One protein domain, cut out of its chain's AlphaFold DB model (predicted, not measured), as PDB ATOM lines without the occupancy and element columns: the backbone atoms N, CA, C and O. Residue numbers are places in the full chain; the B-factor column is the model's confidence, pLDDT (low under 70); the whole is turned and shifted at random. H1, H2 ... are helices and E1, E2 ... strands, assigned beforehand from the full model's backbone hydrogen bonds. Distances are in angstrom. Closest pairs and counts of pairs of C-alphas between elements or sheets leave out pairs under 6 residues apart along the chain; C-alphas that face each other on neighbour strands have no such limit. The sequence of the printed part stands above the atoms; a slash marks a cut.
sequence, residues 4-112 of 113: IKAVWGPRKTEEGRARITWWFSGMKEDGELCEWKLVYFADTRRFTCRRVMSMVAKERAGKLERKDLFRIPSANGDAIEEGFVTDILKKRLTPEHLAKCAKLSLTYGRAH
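AT A GLANCE: This is residues 4 to 112 of the 113 residues of an uncharacterized protein of uncultured Pleomorphomonas sp (UniProt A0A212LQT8). A long, strongly twisted sheet of four strands curls round the short helix H2, with H3 over the same face towards one end and H1 only grazing the sheet at the other; residues 66 to 71 stick out. The printed part has 109 residues with four named strands, then three named helices, E1 E2 E3 E4 H1 H2 H3, of mixed class. The sheet, E1 E2 E3 E4, is a meander, each strand the antiparallel neighbour of the one before; with H2 and H3 on one face it makes two layers. The whole is elongated, 49 by 28 by 20 A, and only just compact, close to loose, with a radius of gyration of the C-alphas of 15.6 A.

HOW THE PARTS SIT: Begin with the hairpin of E1, residues 4 to 15, and E2, residues 19 to 28, at 157 degrees; N 8 and O 25 are within hydrogen-bond range at 2.7 A. E1 bends by 54 degrees at residue 12, and E2 by 51 degrees at residue 25. E2 and E3, residues 33 to 41, form a hairpin, with N 22 and O 38 at 2.8 A. E3 and E4, residues 46 to 51, form another, with N 39 and O 48 at 2.8 A. H1, residues 55 to 67, only grazes the sheet; its closest C-alphas to E3 are Ala 61 and Leu 33, 6.2 A. The sheet curls round H2, residues 85 to 91; the closest C-alphas of H2 and E4 are Thr 86 and Cys 49, 5.2 A. On the same face, H3, residues 95 to 111, has a height over the sheet of 8.4 A and runs along the strands. Every O i to N i+4 pair is within hydrogen-bond range in H2 and H3, 8 of 9 in H1.

IN THESE COORDINATES: Find C-alpha 4 at (156.403, 128.769, 149.344); E1 runs 26.5 A from there, E2 27.1 A, E3 26.3 A. H3 runs 24.6 A to C-alpha 111 at (164.862, 142.265, 184.841).

THE WHOLE: The C-alphas farthest apart, Phe 70 and His 112, are 50.8 A apart. The printed part has no cut; the link from H1 to H2 is long, 17 residues. Look for pLDDT under 70 at residue 31, residues 53 to 82 and residues 110 to 112.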
ATOM      1  N   ILE A   4     156.454 129.910 148.436       75.62
ATOM      2  CA  ILE A   4     156.403 128.769 149.344       75.62
ATOM      3  C   ILE A   4     155.135 127.980 149.046       75.62
ATOM      4  O   ILE A   4     154.030 128.507 149.111       75.62
ATOM      5  N   LYS A   5     155.325 126.705 148.712       76.31
ATOM      6  CA  LYS A   5     154.249 125.765 148.409       76.31
ATOM      7  C   LYS A   5     153.617 125.210 149.680       76.31
ATOM      8  O   LYS A   5     152.412 125.026 149.736       76.31
ATOM      9  N   ALA A   6     154.431 124.922 150.695       76.31
ATOM     10  CA  ALA A   6     153.945 124.405 151.968       76.31
ATOM     11  C   ALA A   6     154.893 124.750 153.117       76.31
ATOM     12  O   ALA A   6     156.111 124.800 152.939       76.31
ATOM     13  N   VAL A   7     154.338 124.927 154.316       82.12
ATOM     14  CA  VAL A   7     155.085 125.061 155.573       82.12
ATOM     15  C   VAL A   7     154.493 124.116 156.611       82.12
ATOM     16  O   VAL A   7     153.286 124.080 156.824       82.12
ATOM     17  N   TRP A   8     155.368 123.402 157.309       80.88
ATOM     18  CA  TRP A   8     155.068 122.482 158.397       80.88
ATOM     19  C   TRP A   8     155.830 122.872 159.668       80.88
ATOM     20  O   TRP A   8     157.018 123.209 159.637       80.88
ATOM     21  N   GLY A   9     155.168 122.744 160.815       79.00
ATOM     22  CA  GLY A   9     155.742 123.027 162.129       79.00
ATOM     23  C   GLY A   9     154.894 124.005 162.945       79.00
ATOM     24  O   GLY A   9     153.787 124.338 162.526       79.00
ATOM     25  N   PRO A  10     155.406 124.471 164.097       82.75
ATOM     26  CA  PRO A  10     156.794 124.346 164.560       82.75
ATOM     27  C   PRO A  10     157.158 122.935 165.061       82.75
ATOM     28  O   PRO A  10     156.436 122.342 165.851       82.75
ATOM     29  N   ARG A  11     158.294 122.390 164.604       81.81
ATOM     30  CA  ARG A  11     158.786 121.039 164.965       81.81
ATOM     31  C   ARG A  11     159.602 121.011 166.253       81.81
ATOM     32  O   ARG A  11     159.665 120.000 166.940       81.81
ATOM     33  N   LYS A  12     160.282 122.117 166.539       83.12
ATOM     34  CA  LYS A  12     161.056 122.335 167.757       83.12
ATOM     35  C   LYS A  12     160.773 123.752 168.225       83.12
ATOM     36  O   LYS A  12     160.692 124.661 167.396       83.12
ATOM     37  N   THR A  13     160.667 123.918 169.534       88.88
ATOM     38  CA  THR A  13     160.611 125.217 170.201       88.88
ATOM     39  C   THR A  13     161.724 125.246 171.235       88.88
ATOM     40  O   THR A  13     161.896 124.290 171.986       88.88
ATOM     41  N   GLU A  14     162.512 126.313 171.247       90.44
ATOM     42  CA  GLU A  14     163.599 126.511 172.202       90.44
ATOM     43  C   GLU A  14     163.400 127.866 172.865       90.44
ATOM     44  O   GLU A  14     163.444 128.916 172.217       90.44
ATOM     45  N   GLU A  15     163.125 127.816 174.162       89.19
ATOM     46  CA  GLU A  15     162.877 128.982 174.997       89.19
ATOM     47  C   GLU A  15     164.191 129.344 175.694       89.19
ATOM     48  O   GLU A  15     164.719 128.585 176.503       89.19
ATOM     49  N   GLY A  16     164.761 130.488 175.329       86.81
ATOM     50  CA  GLY A  16     165.933 131.063 175.977       86.81
ATOM     51  C   GLY A  16     165.553 132.228 176.889       86.81
ATOM     52  O   GLY A  16     164.430 132.724 176.864       86.81
ATOM     53  N   ARG A  17     166.526 132.732 177.658       82.94
ATOM     54  CA  ARG A  17     166.306 133.843 178.608       82.94
ATOM     55  C   ARG A  17     165.850 135.155 177.954       82.94
ATOM     56  O   ARG A  17     165.146 135.925 178.589       82.94
ATOM     57  N   ALA A  18     166.253 135.407 176.709       87.19
ATOM     58  CA  ALA A  18     165.966 136.656 175.990       87.19
ATOM     59  C   ALA A  18     165.333 136.438 174.605       87.19
ATOM     60  O   ALA A  18     165.049 137.394 173.885       87.19
ATOM     61  N   ARG A  19     165.135 135.182 174.195       91.31
ATOM     62  CA  ARG A  19     164.602 134.858 172.871       91.31
ATOM     63  C   ARG A  19     163.853 133.539 172.862       91.31
ATOM     64  O   ARG A  19     164.210 132.632 173.607       91.31
ATOM     65  N   ILE A  20     162.897 133.405 171.953       91.38
ATOM     66  CA  ILE A  20     162.226 132.137 171.649       91.38
ATOM     67  C   ILE A  20     162.528 131.792 170.201       91.38
ATOM     68  O   ILE A  20     162.432 132.653 169.332       91.38
ATOM     69  N   THR A  21     162.916 130.551 169.936       91.94
ATOM     70  CA  THR A  21     163.161 130.078 168.574       91.94
ATOM     71  C   THR A  21     162.197 128.953 168.231       91.94
ATOM     72  O   THR A  21     162.028 128.022 169.013       91.94
ATOM     73  N   TRP A  22     161.602 129.023 167.046       90.69
ATOM     74  CA  TRP A  22     160.785 127.969 166.456       90.69
ATOM     75  C   TRP A  22     161.420 127.487 165.163       90.69
ATOM     76  O   TRP A  22     161.858 128.295 164.342       90.69
ATOM     77  N   TRP A  23     161.439 126.174 164.962       88.75
ATOM     78  CA  TRP A  23     161.946 125.555 163.744       88.75
ATOM     79  C   TRP A  23     160.791 125.055 162.892       88.75
ATOM     80  O   TRP A  23     159.938 124.300 163.360       88.75
ATOM     81  N   PHE A  24     160.810 125.448 161.629       86.56
ATOM     82  CA  PHE A  24     159.844 125.082 160.611       86.56
ATOM     83  C   PHE A  24     160.560 124.381 159.466       86.56
ATOM     84  O   PHE A  24     161.714 124.676 159.150       86.56
ATOM     85  N   SER A  25     159.847 123.480 158.814       84.31
ATOM     86  CA  SER A  25     160.268 122.902 157.544       84.31
ATOM     87  C   SER A  25     159.210 123.237 156.515       84.31
ATOM     88  O   SER A  25     158.041 123.338 156.852       84.31
ATOM     89  N   GLY A  26     159.573 123.381 155.258       82.81
ATOM     90  CA  GLY A  26     158.592 123.525 154.201       82.81
ATOM     91  C   GLY A  26     159.187 123.242 152.850       82.81
ATOM     92  O   GLY A  26     160.309 122.751 152.733       82.81
ATOM     93  N   MET A  27     158.396 123.535 151.840       80.06
ATOM     94  CA  MET A  27     158.689 123.248 150.455       80.06
ATOM     95  C   MET A  27     158.428 124.510 149.651       80.06
ATOM     96  O   MET A  27     157.399 125.168 149.818       80.06
ATOM     97  N   LYS A  28     159.382 124.869 148.807       79.25
ATOM     98  CA  LYS A  28     159.220 125.940 147.827       79.25
ATOM     99  C   LYS A  28     158.401 125.469 146.622       79.25
ATOM    100  O   LYS A  28     158.114 124.285 146.474       79.25
ATOM    101  N   GLU A  29     158.018 126.406 145.763       76.44
ATOM    102  CA  GLU A  29     157.330 126.116 144.494       76.44
ATOM    103  C   GLU A  29     158.112 125.135 143.600       76.44
ATOM    104  O   GLU A  29     157.514 124.238 143.014       76.44
ATOM    105  N   ASP A  30     159.443 125.248 143.575       72.62
ATOM    106  CA  ASP A  30     160.365 124.375 142.831       72.62
ATOM    107  C   ASP A  30     160.485 122.949 143.411       72.62
ATOM    108  O   ASP A  30     161.214 122.119 142.873       72.62
ATOM    109  N   GLY A  31     159.776 122.650 144.504       67.94
ATOM    110  CA  GLY A  31     159.863 121.375 145.213       67.94
ATOM    111  C   GLY A  31     161.056 121.275 146.169       67.94
ATOM    112  O   GLY A  31     161.193 120.261 146.854       67.94
ATOM    113  N   GLU A  32     161.893 122.313 146.287       77.56
ATOM    114  CA  GLU A  32     163.039 122.312 147.196       77.56
ATOM    115  C   GLU A  32     162.557 122.327 148.655       77.56
ATOM    116  O   GLU A  32     161.913 123.277 149.127       77.56
ATOM    117  N   LEU A  33     162.918 121.281 149.402       75.44
ATOM    118  CA  LEU A  33     162.732 121.238 150.847       75.44
ATOM    119  C   LEU A  33     163.663 122.243 151.531       75.44
ATOM    120  O   LEU A  33     164.880 122.245 151.347       75.44
ATOM    121  N   CYS A  34     163.079 123.094 152.365       80.81
ATOM    122  CA  CYS A  34     163.773 124.131 153.107       80.81
ATOM    123  C   CYS A  34     163.446 124.040 154.596       80.81
ATOM    124  O   CYS A  34     162.335 123.705 154.996       80.81
ATOM    125  N   GLU A  35     164.416 124.399 155.432       84.94
ATOM    126  CA  GLU A  35     164.200 124.602 156.860       84.94
ATOM    127  C   GLU A  35     164.392 126.080 157.200       84.94
ATOM    128  O   GLU A  35     165.327 126.741 156.731       84.94
ATOM    129  N   TRP A  36     163.510 126.603 158.042       87.69
ATOM    130  CA  TRP A  36     163.579 127.963 158.552       87.69
ATOM    131  C   TRP A  36     163.514 127.951 160.066       87.69
ATOM    132  O   TRP A  36     162.829 127.134 160.676       87.69
ATOM    133  N   LYS A  37     164.206 128.902 160.680       90.12
ATOM    134  CA  LYS A  37     164.022 129.219 162.090       90.12
ATOM    135  C   LYS A  37     163.439 130.615 162.227       90.12
ATOM    136  O   LYS A  37     163.974 131.570 161.657       90.12
ATOM    137  N   LEU A  38     162.360 130.723 162.988       91.88
ATOM    138  CA  LEU A  38     161.767 131.983 163.405       91.88
ATOM    139  C   LEU A  38     162.240 132.272 164.826       91.88
ATOM    140  O   LEU A  38     162.053 131.449 165.713       91.88
ATOM    141  N   VAL A  39     162.866 133.421 165.039       92.88
ATOM    142  CA  VAL A  39     163.374 133.840 166.346       92.88
ATOM    143  C   VAL A  39     162.616 135.083 166.783       92.88
ATOM    144  O   VAL A  39     162.620 136.083 166.067       92.88
ATOM    145  N   TYR A  40     161.991 135.030 167.952       92.88
ATOM    146  CA  TYR A  40     161.486 136.199 168.655       92.88
ATOM    147  C   TYR A  40     162.524 136.689 169.656       92.88
ATOM    148  O   TYR A  40     163.033 135.904 170.453       92.88
ATOM    149  N   PHE A  41     162.807 137.981 169.619       90.88
ATOM    150  CA  PHE A  41     163.747 138.666 170.494       90.88
ATOM    151  C   PHE A  41     162.964 139.534 171.483       90.88
ATOM    152  O   PHE A  41     162.186 140.385 171.059       90.88
ATOM    153  N   ALA A  42     163.119 139.291 172.787       89.12
ATOM    154  CA  ALA A  42     162.343 139.971 173.829       89.12
ATOM    155  C   ALA A  42     162.808 141.415 174.082       89.12
ATOM    156  O   ALA A  42     162.001 142.269 174.441       89.12
ATOM    157  N   ASP A  43     164.090 141.687 173.837       86.31
ATOM    158  CA  ASP A  43     164.725 143.005 173.912       86.31
ATOM    159  C   ASP A  43     164.156 143.966 172.859       86.31
ATOM    160  O   ASP A  43     163.650 145.037 173.180       86.31
ATOM    161  N   THR A  44     164.166 143.554 171.592       88.00
ATOM    162  CA  THR A  44     163.702 144.378 170.467       88.00
ATOM    163  C   THR A  44     162.227 144.169 170.140       88.00
ATOM    164  O   THR A  44     161.666 144.908 169.331       88.00
ATOM    165  N   ARG A  45     161.591 143.149 170.734       88.31
ATOM    166  CA  ARG A  45     160.224 142.684 170.440       88.31
ATOM    167  C   ARG A  45     160.003 142.363 168.959       88.31
ATOM    168  O   ARG A  45     158.884 142.463 168.451       88.31
ATOM    169  N   ARG A  46     161.065 141.975 168.249       88.69
ATOM    170  CA  ARG A  46     161.050 141.713 166.804       88.69
ATOM    171  C   ARG A  46     161.146 140.227 166.500       88.69
ATOM    172  O   ARG A  46     161.801 139.457 167.202       88.69
ATOM    173  N   PHE A  47     160.515 139.842 165.395       89.75
ATOM    174  CA  PHE A  47     160.648 138.515 164.810       89.75
ATOM    175  C   PHE A  47     161.681 138.555 163.691       89.75
ATOM    176  O   PHE A  47     161.598 139.391 162.796       89.75
ATOM    177  N   THR A  48     162.625 137.623 163.724       88.44
ATOM    178  CA  THR A  48     163.628 137.437 162.677       88.44
ATOM    179  C   THR A  48     163.521 136.024 162.128       88.44
ATOM    180  O   THR A  48     163.592 135.058 162.883       88.44
ATOM    181  N   CYS A  49     163.396 135.886 160.811       88.00
ATOM    182  CA  CYS A  49     163.482 134.593 160.141       88.00
ATOM    183  C   CYS A  49     164.893 134.382 159.583       88.00
ATOM    184  O   CYS A  49     165.471 135.281 158.972       88.00
ATOM    185  N   ARG A  50     165.449 133.180 159.757       85.31
ATOM    186  CA  ARG A  50     166.666 132.750 159.057       85.31
ATOM    187  C   ARG A  50     166.441 131.395 158.402       85.31
ATOM    188  O   ARG A  50     165.965 130.464 159.048       85.31
ATOM    189  N   ARG A  51     166.832 131.273 157.132       81.06
ATOM    190  CA  ARG A  51     166.921 129.975 156.453       81.06
ATOM    191  C   ARG A  51     168.058 129.177 157.088       81.06
ATOM    192  O   ARG A  51     169.167 129.689 157.243       81.06
ATOM    193  N   VAL A  52     167.779 127.940 157.473       78.75
ATOM    194  CA  VAL A  52     168.793 127.006 157.956       78.75
ATOM    195  C   VAL A  52     169.360 126.310 156.723       78.75
ATOM    196  O   VAL A  52     168.800 125.338 156.227       78.75
ATOM    197  N   MET A  53     170.449 126.852 156.175       63.47
ATOM    198  CA  MET A  53     171.227 126.145 155.158       63.47
ATOM    199  C   MET A  53     172.094 125.117 155.871       63.47
ATOM    200  O   MET A  53     173.177 125.432 156.349       63.47
ATOM    201  N   SER A  54     171.587 123.902 156.011       51.56
ATOM    202  CA  SER A  54     172.368 122.805 156.561       51.56
ATOM    203  C   SER A  54     172.665 121.807 155.447       51.56
ATOM    204  O   SER A  54     171.742 121.367 154.766       51.56
ATOM    205  N   MET A  55     173.926 121.399 155.273       48.25
ATOM    206  CA  MET A  55     174.258 120.176 154.518       48.25
ATOM    207  C   MET A  55     173.426 118.980 155.023       48.25
ATOM    208  O   MET A  55     172.975 118.157 154.233       48.25
ATOM    209  N   VAL A  56     173.096 118.968 156.319       49.59
ATOM    210  CA  VAL A  56     172.210 117.981 156.952       49.59
ATOM    211  C   VAL A  56     170.749 118.141 156.509       49.59
ATOM    212  O   VAL A  56     170.011 117.165 156.526       49.59
ATOM    213  N   ALA A  57     170.309 119.331 156.080       50.31
ATOM    214  CA  ALA A  57     168.981 119.521 155.487       50.31
ATOM    215  C   ALA A  57     168.898 118.885 154.092       50.31
ATOM    216  O   ALA A  57     167.866 118.305 153.779       50.31
ATOM    217  N   LYS A  58     169.985 118.891 153.301       51.06
ATOM    218  CA  LYS A  58     170.073 118.106 152.052       51.06
ATOM    219  C   LYS A  58     170.073 116.599 152.327       51.06
ATOM    220  O   LYS A  58     169.310 115.876 151.700       51.06
ATOM    221  N   GLU A  59     170.852 116.125 153.302       51.19
ATOM    222  CA  GLU A  59     170.836 114.702 153.687       51.19
ATOM    223  C   GLU A  59     169.490 114.253 154.282       51.19
ATOM    224  O   GLU A  59     169.041 113.135 154.031       51.19
ATOM    225  N   ARG A  60     168.816 115.103 155.069       52.09
ATOM    226  CA  ARG A  60     167.474 114.813 155.597       52.09
ATOM    227  C   ARG A  60     166.393 114.928 154.537       52.09
ATOM    228  O   ARG A  60     165.479 114.118 154.582       52.09
ATOM    229  N   ALA A  61     166.498 115.867 153.596       51.06
ATOM    230  CA  ALA A  61     165.625 115.935 152.428       51.06
ATOM    231  C   ALA A  61     165.732 114.639 151.612       51.06
ATOM    232  O   ALA A  61     164.716 113.991 151.393       51.06
ATOM    233  N   GLY A  62     166.955 114.173 151.330       53.00
ATOM    234  CA  GLY A  62     167.182 112.890 150.655       53.00
ATOM    235  C   GLY A  62     166.712 111.664 151.458       53.00
ATOM    236  O   GLY A  62     166.297 110.659 150.883       53.00
ATOM    237  N   LYS A  63     166.721 111.724 152.801       51.25
ATOM    238  CA  LYS A  63     166.126 110.677 153.658       51.25
ATOM    239  C   LYS A  63     164.594 110.744 153.717       51.25
ATOM    240  O   LYS A  63     163.975 109.689 153.835       51.25
ATOM    241  N   LEU A  64     163.989 111.933 153.619       50.25
ATOM    242  CA  LEU A  64     162.534 112.112 153.525       50.25
ATOM    243  C   LEU A  64     162.003 111.635 152.165       50.25
ATOM    244  O   LEU A  64     160.993 110.937 152.134       50.25
ATOM    245  N   GLU A  65     162.719 111.925 151.070       51.56
ATOM    246  CA  GLU A  65     162.406 111.416 149.724       51.56
ATOM    247  C   GLU A  65     162.335 109.883 149.685       51.56
ATOM    248  O   GLU A  65     161.528 109.320 148.953       51.56
ATOM    249  N   ARG A  66     163.129 109.184 150.509       49.31
ATOM    250  CA  ARG A  66     163.136 107.713 150.552       49.31
ATOM    251  C   ARG A  66     162.109 107.069 151.482       49.31
ATOM    252  O   ARG A  66     161.842 105.885 151.302       49.31
ATOM    253  N   LYS A  67     161.575 107.771 152.488       45.19
ATOM    254  CA  LYS A  67     160.686 107.158 153.500       45.19
ATOM    255  C   LYS A  67     159.236 107.636 153.469       45.19
ATOM    256  O   LYS A  67     158.378 106.890 153.928       45.19
ATOM    257  N   ASP A  68     158.941 108.802 152.896       47.38
ATOM    258  CA  ASP A  68     157.624 109.437 153.056       47.38
ATOM    259  C   ASP A  68     156.991 109.922 151.737       47.38
ATOM    260  O   ASP A  68     156.110 110.779 151.761       47.38
ATOM    261  N   LEU A  69     157.334 109.326 150.585       47.91
ATOM    262  CA  LEU A  69     156.624 109.581 149.312       47.91
ATOM    263  C   LEU A  69     155.103 109.304 149.383       47.91
ATOM    264  O   LEU A  69     154.358 109.811 148.555       47.91
ATOM    265  N   PHE A  70     154.632 108.566 150.398       48.72
ATOM    266  CA  PHE A  70     153.210 108.280 150.646       48.72
ATOM    267  C   PHE A  70     152.611 109.010 151.865       48.72
ATOM    268  O   PHE A  70     151.452 108.783 152.204       48.72
ATOM    269  N   ARG A  71     153.385 109.857 152.557       45.41
ATOM    270  CA  ARG A  71     152.975 110.510 153.818       45.41
ATOM    271  C   ARG A  71     153.146 112.020 153.845       45.41
ATOM    272  O   ARG A  71     152.741 112.644 154.824       45.41
ATOM    273  N   ILE A  72     153.687 112.619 152.787       50.03
ATOM    274  CA  ILE A  72     153.491 114.047 152.539       50.03
ATOM    275  C   ILE A  72     151.980 114.198 152.311       50.03
ATOM    276  O   ILE A  72     151.494 113.665 151.312       50.03
ATOM    277  N   PRO A  73     151.216 114.837 153.223       44.38
ATOM    278  CA  PRO A  73     149.810 115.114 152.966       44.38
ATOM    279  C   PRO A  73     149.796 115.855 151.645       44.38
ATOM    280  O   PRO A  73     150.509 116.858 151.522       44.38
ATOM    281  N   SER A  74     149.120 115.280 150.648       40.38
ATOM    282  CA  SER A  74     149.134 115.774 149.281       40.38
ATOM    283  C   SER A  74     149.077 117.290 149.307       40.38
ATOM    284  O   SER A  74     148.195 117.864 149.945       40.38
ATOM    285  N   ALA A  75     150.025 117.933 148.627       47.75
ATOM    286  CA  ALA A  75     150.013 119.364 148.356       47.75
ATOM    287  C   ALA A  75     148.865 119.721 147.383       47.75
ATOM    288  O   ALA A  75     149.069 120.401 146.381       47.75
ATOM    289  N   ASN A  76     147.676 119.191 147.659       39.09
ATOM    290  CA  ASN A  76     146.429 119.362 146.952       39.09
ATOM    291  C   ASN A  76     145.611 120.360 147.771       39.09
ATOM    292  O   ASN A  76     144.795 119.958 148.596       39.09
ATOM    293  N   GLY A  77     145.859 121.657 147.566       44.47
ATOM    294  CA  GLY A  77     144.884 122.689 147.932       44.47
ATOM    295  C   GLY A  77     145.418 124.000 148.506       44.47
ATOM    296  O   GLY A  77     144.721 125.002 148.390       44.47
ATOM    297  N   ASP A  78     146.618 124.050 149.089       48.00
ATOM    298  CA  ASP A  78     147.112 125.314 149.651       48.00
ATOM    299  C   ASP A  78     147.652 126.216 148.531       48.00
ATOM    300  O   ASP A  78     148.614 125.883 147.832       48.00
ATOM    301  N   ALA A  79     146.985 127.356 148.340       56.53
ATOM    302  CA  ALA A  79     147.421 128.422 147.449       56.53
ATOM    303  C   ALA A  79     148.884 128.786 147.744       56.53
ATOM    304  O   ALA A  79     149.277 128.896 148.906       56.53
ATOM    305  N   ILE A  80     149.684 128.977 146.691       61.28
ATOM    306  CA  ILE A  80     151.081 129.405 146.818       61.28
ATOM    307  C   ILE A  80     151.103 130.688 147.655       61.28
ATOM    308  O   ILE A  80     150.562 131.715 147.245       61.28
ATOM    309  N   GLU A  81     151.712 130.629 148.841       67.56
ATOM    310  CA  GLU A  81     151.828 131.804 149.698       67.56
ATOM    311  C   GLU A  81     153.004 132.652 149.193       67.56
ATOM    312  O   GLU A  81     154.180 132.294 149.337       67.56
ATOM    313  N   GLU A  82     152.680 133.789 148.574       65.38
ATOM    314  CA  GLU A  82     153.647 134.807 148.166       65.38
ATOM    315  C   GLU A  82     153.815 135.845 149.287       65.38
ATOM    316  O   GLU A  82     152.851 136.448 149.757       65.38
ATOM    317  N   GLY A  83     155.050 136.058 149.752       72.69
ATOM    318  CA  GLY A  83     155.328 137.052 150.789       72.69
ATOM    319  C   GLY A  83     156.674 136.873 151.484       72.69
ATOM    320  O   GLY A  83     157.506 136.043 151.108       72.69
ATOM    321  N   PHE A  84     156.908 137.671 152.529       79.25
ATOM    322  CA  PHE A  84     158.060 137.466 153.399       79.25
ATOM    323  C   PHE A  84     157.869 136.183 154.206       79.25
ATOM    324  O   PHE A  84     156.865 136.006 154.894       79.25
ATOM    325  N   VAL A  85     158.882 135.313 154.186       80.12
ATOM    326  CA  VAL A  85     158.879 134.048 154.941       80.12
ATOM    327  C   VAL A  85     158.541 134.285 156.413       80.12
ATOM    328  O   VAL A  85     157.807 133.513 157.011       80.12
ATOM    329  N   THR A  86     159.019 135.385 156.996       83.81
ATOM    330  CA  THR A  86     158.719 135.759 158.381       83.81
ATOM    331  C   THR A  86     157.217 135.869 158.652       83.81
ATOM    332  O   THR A  86     156.764 135.365 159.677       83.81
ATOM    333  N   ASP A  87     156.446 136.494 157.760       83.94
ATOM    334  CA  ASP A  87     155.001 136.673 157.935       83.94
ATOM    335  C   ASP A  87     154.245 135.361 157.736       83.94
ATOM    336  O   ASP A  87     153.351 135.040 158.518       83.94
ATOM    337  N   ILE A  88     154.673 134.555 156.763       83.56
ATOM    338  CA  ILE A  88     154.138 133.207 156.529       83.56
ATOM    339  C   ILE A  88     154.338 132.340 157.781       83.56
ATOM    340  O   ILE A  88     153.396 131.733 158.285       83.56
ATOM    341  N   LEU A  89     155.546 132.332 158.354       84.38
ATOM    342  CA  LEU A  89     155.840 131.566 159.570       84.38
ATOM    343  C   LEU A  89     155.095 132.105 160.797       84.38
ATOM    344  O   LEU A  89     154.652 131.324 161.636       84.38
ATOM    345  N   LYS A  90     154.928 133.428 160.906       84.50
ATOM    346  CA  LYS A  90     154.158 134.057 161.987       84.50
ATOM    347  C   LYS A  90     152.695 133.630 161.984       84.50
ATOM    348  O   LYS A  90     152.166 133.363 163.057       84.50
ATOM    349  N   LYS A  91     152.056 133.534 160.814       85.25
ATOM    350  CA  LYS A  91     150.664 133.060 160.692       85.25
ATOM    351  C   LYS A  91     150.476 131.636 161.222       85.25
ATOM    352  O   LYS A  91     149.379 131.277 161.629       85.25
ATOM    353  N   ARG A  92     151.544 130.831 161.238       84.38
ATOM    354  CA  ARG A  92     151.540 129.456 161.759       84.38
ATOM    355  C   ARG A  92     151.781 129.383 163.275       84.38
ATOM    356  O   ARG A  92     151.785 128.291 163.837       84.38
ATOM    357  N   LEU A  93     151.989 130.512 163.958       85.56
ATOM    358  CA  LEU A  93     152.077 130.542 165.418       85.56
ATOM    359  C   LEU A  93     150.677 130.493 166.039       85.56
ATOM    360  O   LEU A  93     149.807 131.289 165.702       85.56
ATOM    361  N   THR A  94     150.481 129.585 166.995       86.56
ATOM    362  CA  THR A  94     149.258 129.525 167.800       86.56
ATOM    363  C   THR A  94     149.176 130.711 168.772       86.56
ATOM    364  O   THR A  94     150.208 131.306 169.118       86.56
ATOM    365  N   PRO A  95     147.976 131.039 169.287       87.69
ATOM    366  CA  PRO A  95     147.813 132.059 170.323       87.69
ATOM    367  C   PRO A  95     148.698 131.816 171.555       87.69
ATOM    368  O   PRO A  95     149.233 132.758 172.134       87.69
ATOM    369  N   GLU A  96     148.935 130.553 171.913       87.31
ATOM    370  CA  GLU A  96     149.815 130.173 173.022       87.31
ATOM    371  C   GLU A  96     151.274 130.581 172.778       87.31
ATOM    372  O   GLU A  96     151.950 131.071 173.684       87.31
ATOM    373  N   HIS A  97     151.772 130.444 171.546       88.00
ATOM    374  CA  HIS A  97     153.115 130.911 171.197       88.00
ATOM    375  C   HIS A  97     153.232 132.433 171.311       88.00
ATOM    376  O   HIS A  97     154.244 132.940 171.801       88.00
ATOM    377  N   LEU A  98     152.192 133.166 170.911       87.69
ATOM    378  CA  LEU A  98     152.150 134.622 171.052       87.69
ATOM    379  C   LEU A  98     152.087 135.040 172.528       87.69
ATOM    380  O   LEU A  98     152.800 135.960 172.933       87.69
ATOM    381  N   ALA A  99     151.329 134.315 173.354       88.75
ATOM    382  CA  ALA A  99     151.290 134.528 174.797       88.75
ATOM    383  C   ALA A  99     152.671 134.316 175.444       88.75
ATOM    384  O   ALA A  99     153.090 135.119 176.281       88.75
ATOM    385  N   LYS A 100     153.433 133.300 175.008       88.00
ATOM    386  CA  LYS A 100     154.824 133.095 175.452       88.00
ATOM    387  C   LYS A 100     155.736 134.264 175.071       88.00
ATOM    388  O   LYS A 100     156.533 134.695 175.902       88.00
ATOM    389  N   CYS A 101     155.592 134.819 173.865       88.50
ATOM    390  CA  CYS A 101     156.336 136.017 173.450       88.50
ATOM    391  C   CYS A 101     156.042 137.205 174.371       88.50
ATOM    392  O   CYS A 101     156.963 137.863 174.853       88.50
ATOM    393  N   ALA A 102     154.757 137.459 174.632       88.06
ATOM    394  CA  ALA A 102     154.317 138.552 175.490       88.06
ATOM    395  C   ALA A 102     154.843 138.383 176.923       88.06
ATOM    396  O   ALA A 102     155.425 139.313 177.480       88.06
ATOM    397  N   LYS A 103     154.721 137.172 177.484       88.75
ATOM    398  CA  LYS A 103     155.263 136.834 178.805       88.75
ATOM    399  C   LYS A 103     156.770 137.074 178.869       88.75
ATOM    400  O   LYS A 103     157.239 137.689 179.821       88.75
ATOM    401  N   LEU A 104     157.524 136.629 177.863       89.12
ATOM    402  CA  LEU A 104     158.975 136.807 177.838       89.12
ATOM    403  C   LEU A 104     159.367 138.290 177.799       89.12
ATOM    404  O   LEU A 104     160.254 138.701 178.541       89.12
ATOM    405  N   SER A 105     158.677 139.101 176.999       87.88
ATOM    406  CA  SER A 105     158.936 140.543 176.900       87.88
ATOM    407  C   SER A 105     158.612 141.312 178.177       87.88
ATOM    408  O   SER A 105     159.320 142.260 178.515       87.88
ATOM    409  N   LEU A 106     157.576 140.899 178.913       86.81
ATOM    410  CA  LEU A 106     157.258 141.467 180.225       86.81
ATOM    411  C   LEU A 106     158.321 141.105 181.270       86.81
ATOM    412  O   LEU A 106     158.755 141.968 182.030       86.81
ATOM    413  N   THR A 107     158.768 139.848 181.291       85.00
ATOM    414  CA  THR A 107     159.812 139.390 182.219       85.00
ATOM    415  C   THR A 107     161.158 140.046 181.918       85.00
ATOM    416  O   THR A 107     161.836 140.490 182.840       85.00
ATOM    417  N   TYR A 108     161.528 140.159 180.640       82.19
ATOM    418  CA  TYR A 108     162.783 140.783 180.223       82.19
ATOM    419  C   TYR A 108     162.831 142.271 180.602       82.19
ATOM    420  O   TYR A 108     163.828 142.725 181.157       82.19
ATOM    421  N   GLY A 109     161.732 143.008 180.396       73.38
ATOM    422  CA  GLY A 109     161.634 144.420 180.781       73.38
ATOM    423  C   GLY A 109     161.713 144.666 182.292       73.38
ATOM    424  O   GLY A 109     162.242 145.689 182.701       73.38
ATOM    425  N   ARG A 110     161.243 143.728 183.128       67.06
ATOM    426  CA  ARG A 110     161.362 143.825 184.597       67.06
ATOM    427  C   ARG A 110     162.757 143.499 185.128       67.06
ATOM    428  O   ARG A 110     163.106 143.956 186.205       67.06
ATOM    429  N   ALA A 111     163.524 142.678 184.415       62.12
ATOM    430  CA  ALA A 111     164.862 142.265 184.841       62.12
ATOM    431  C   ALA A 111     165.963 143.277 184.468       62.12
ATOM    432  O   ALA A 111     167.066 143.187 184.997       62.12
ATOM    433  N   HIS A 112     165.676 144.202 183.545       56.50
ATOM    434  CA  HIS A 112     166.645 145.144 182.972       56.50
ATOM    435  C   HIS A 112     166.194 146.618 183.017       56.50
ATOM    436  O   HIS A 112     166.801 147.448 182.340       56.50
TER     437      HIS A 112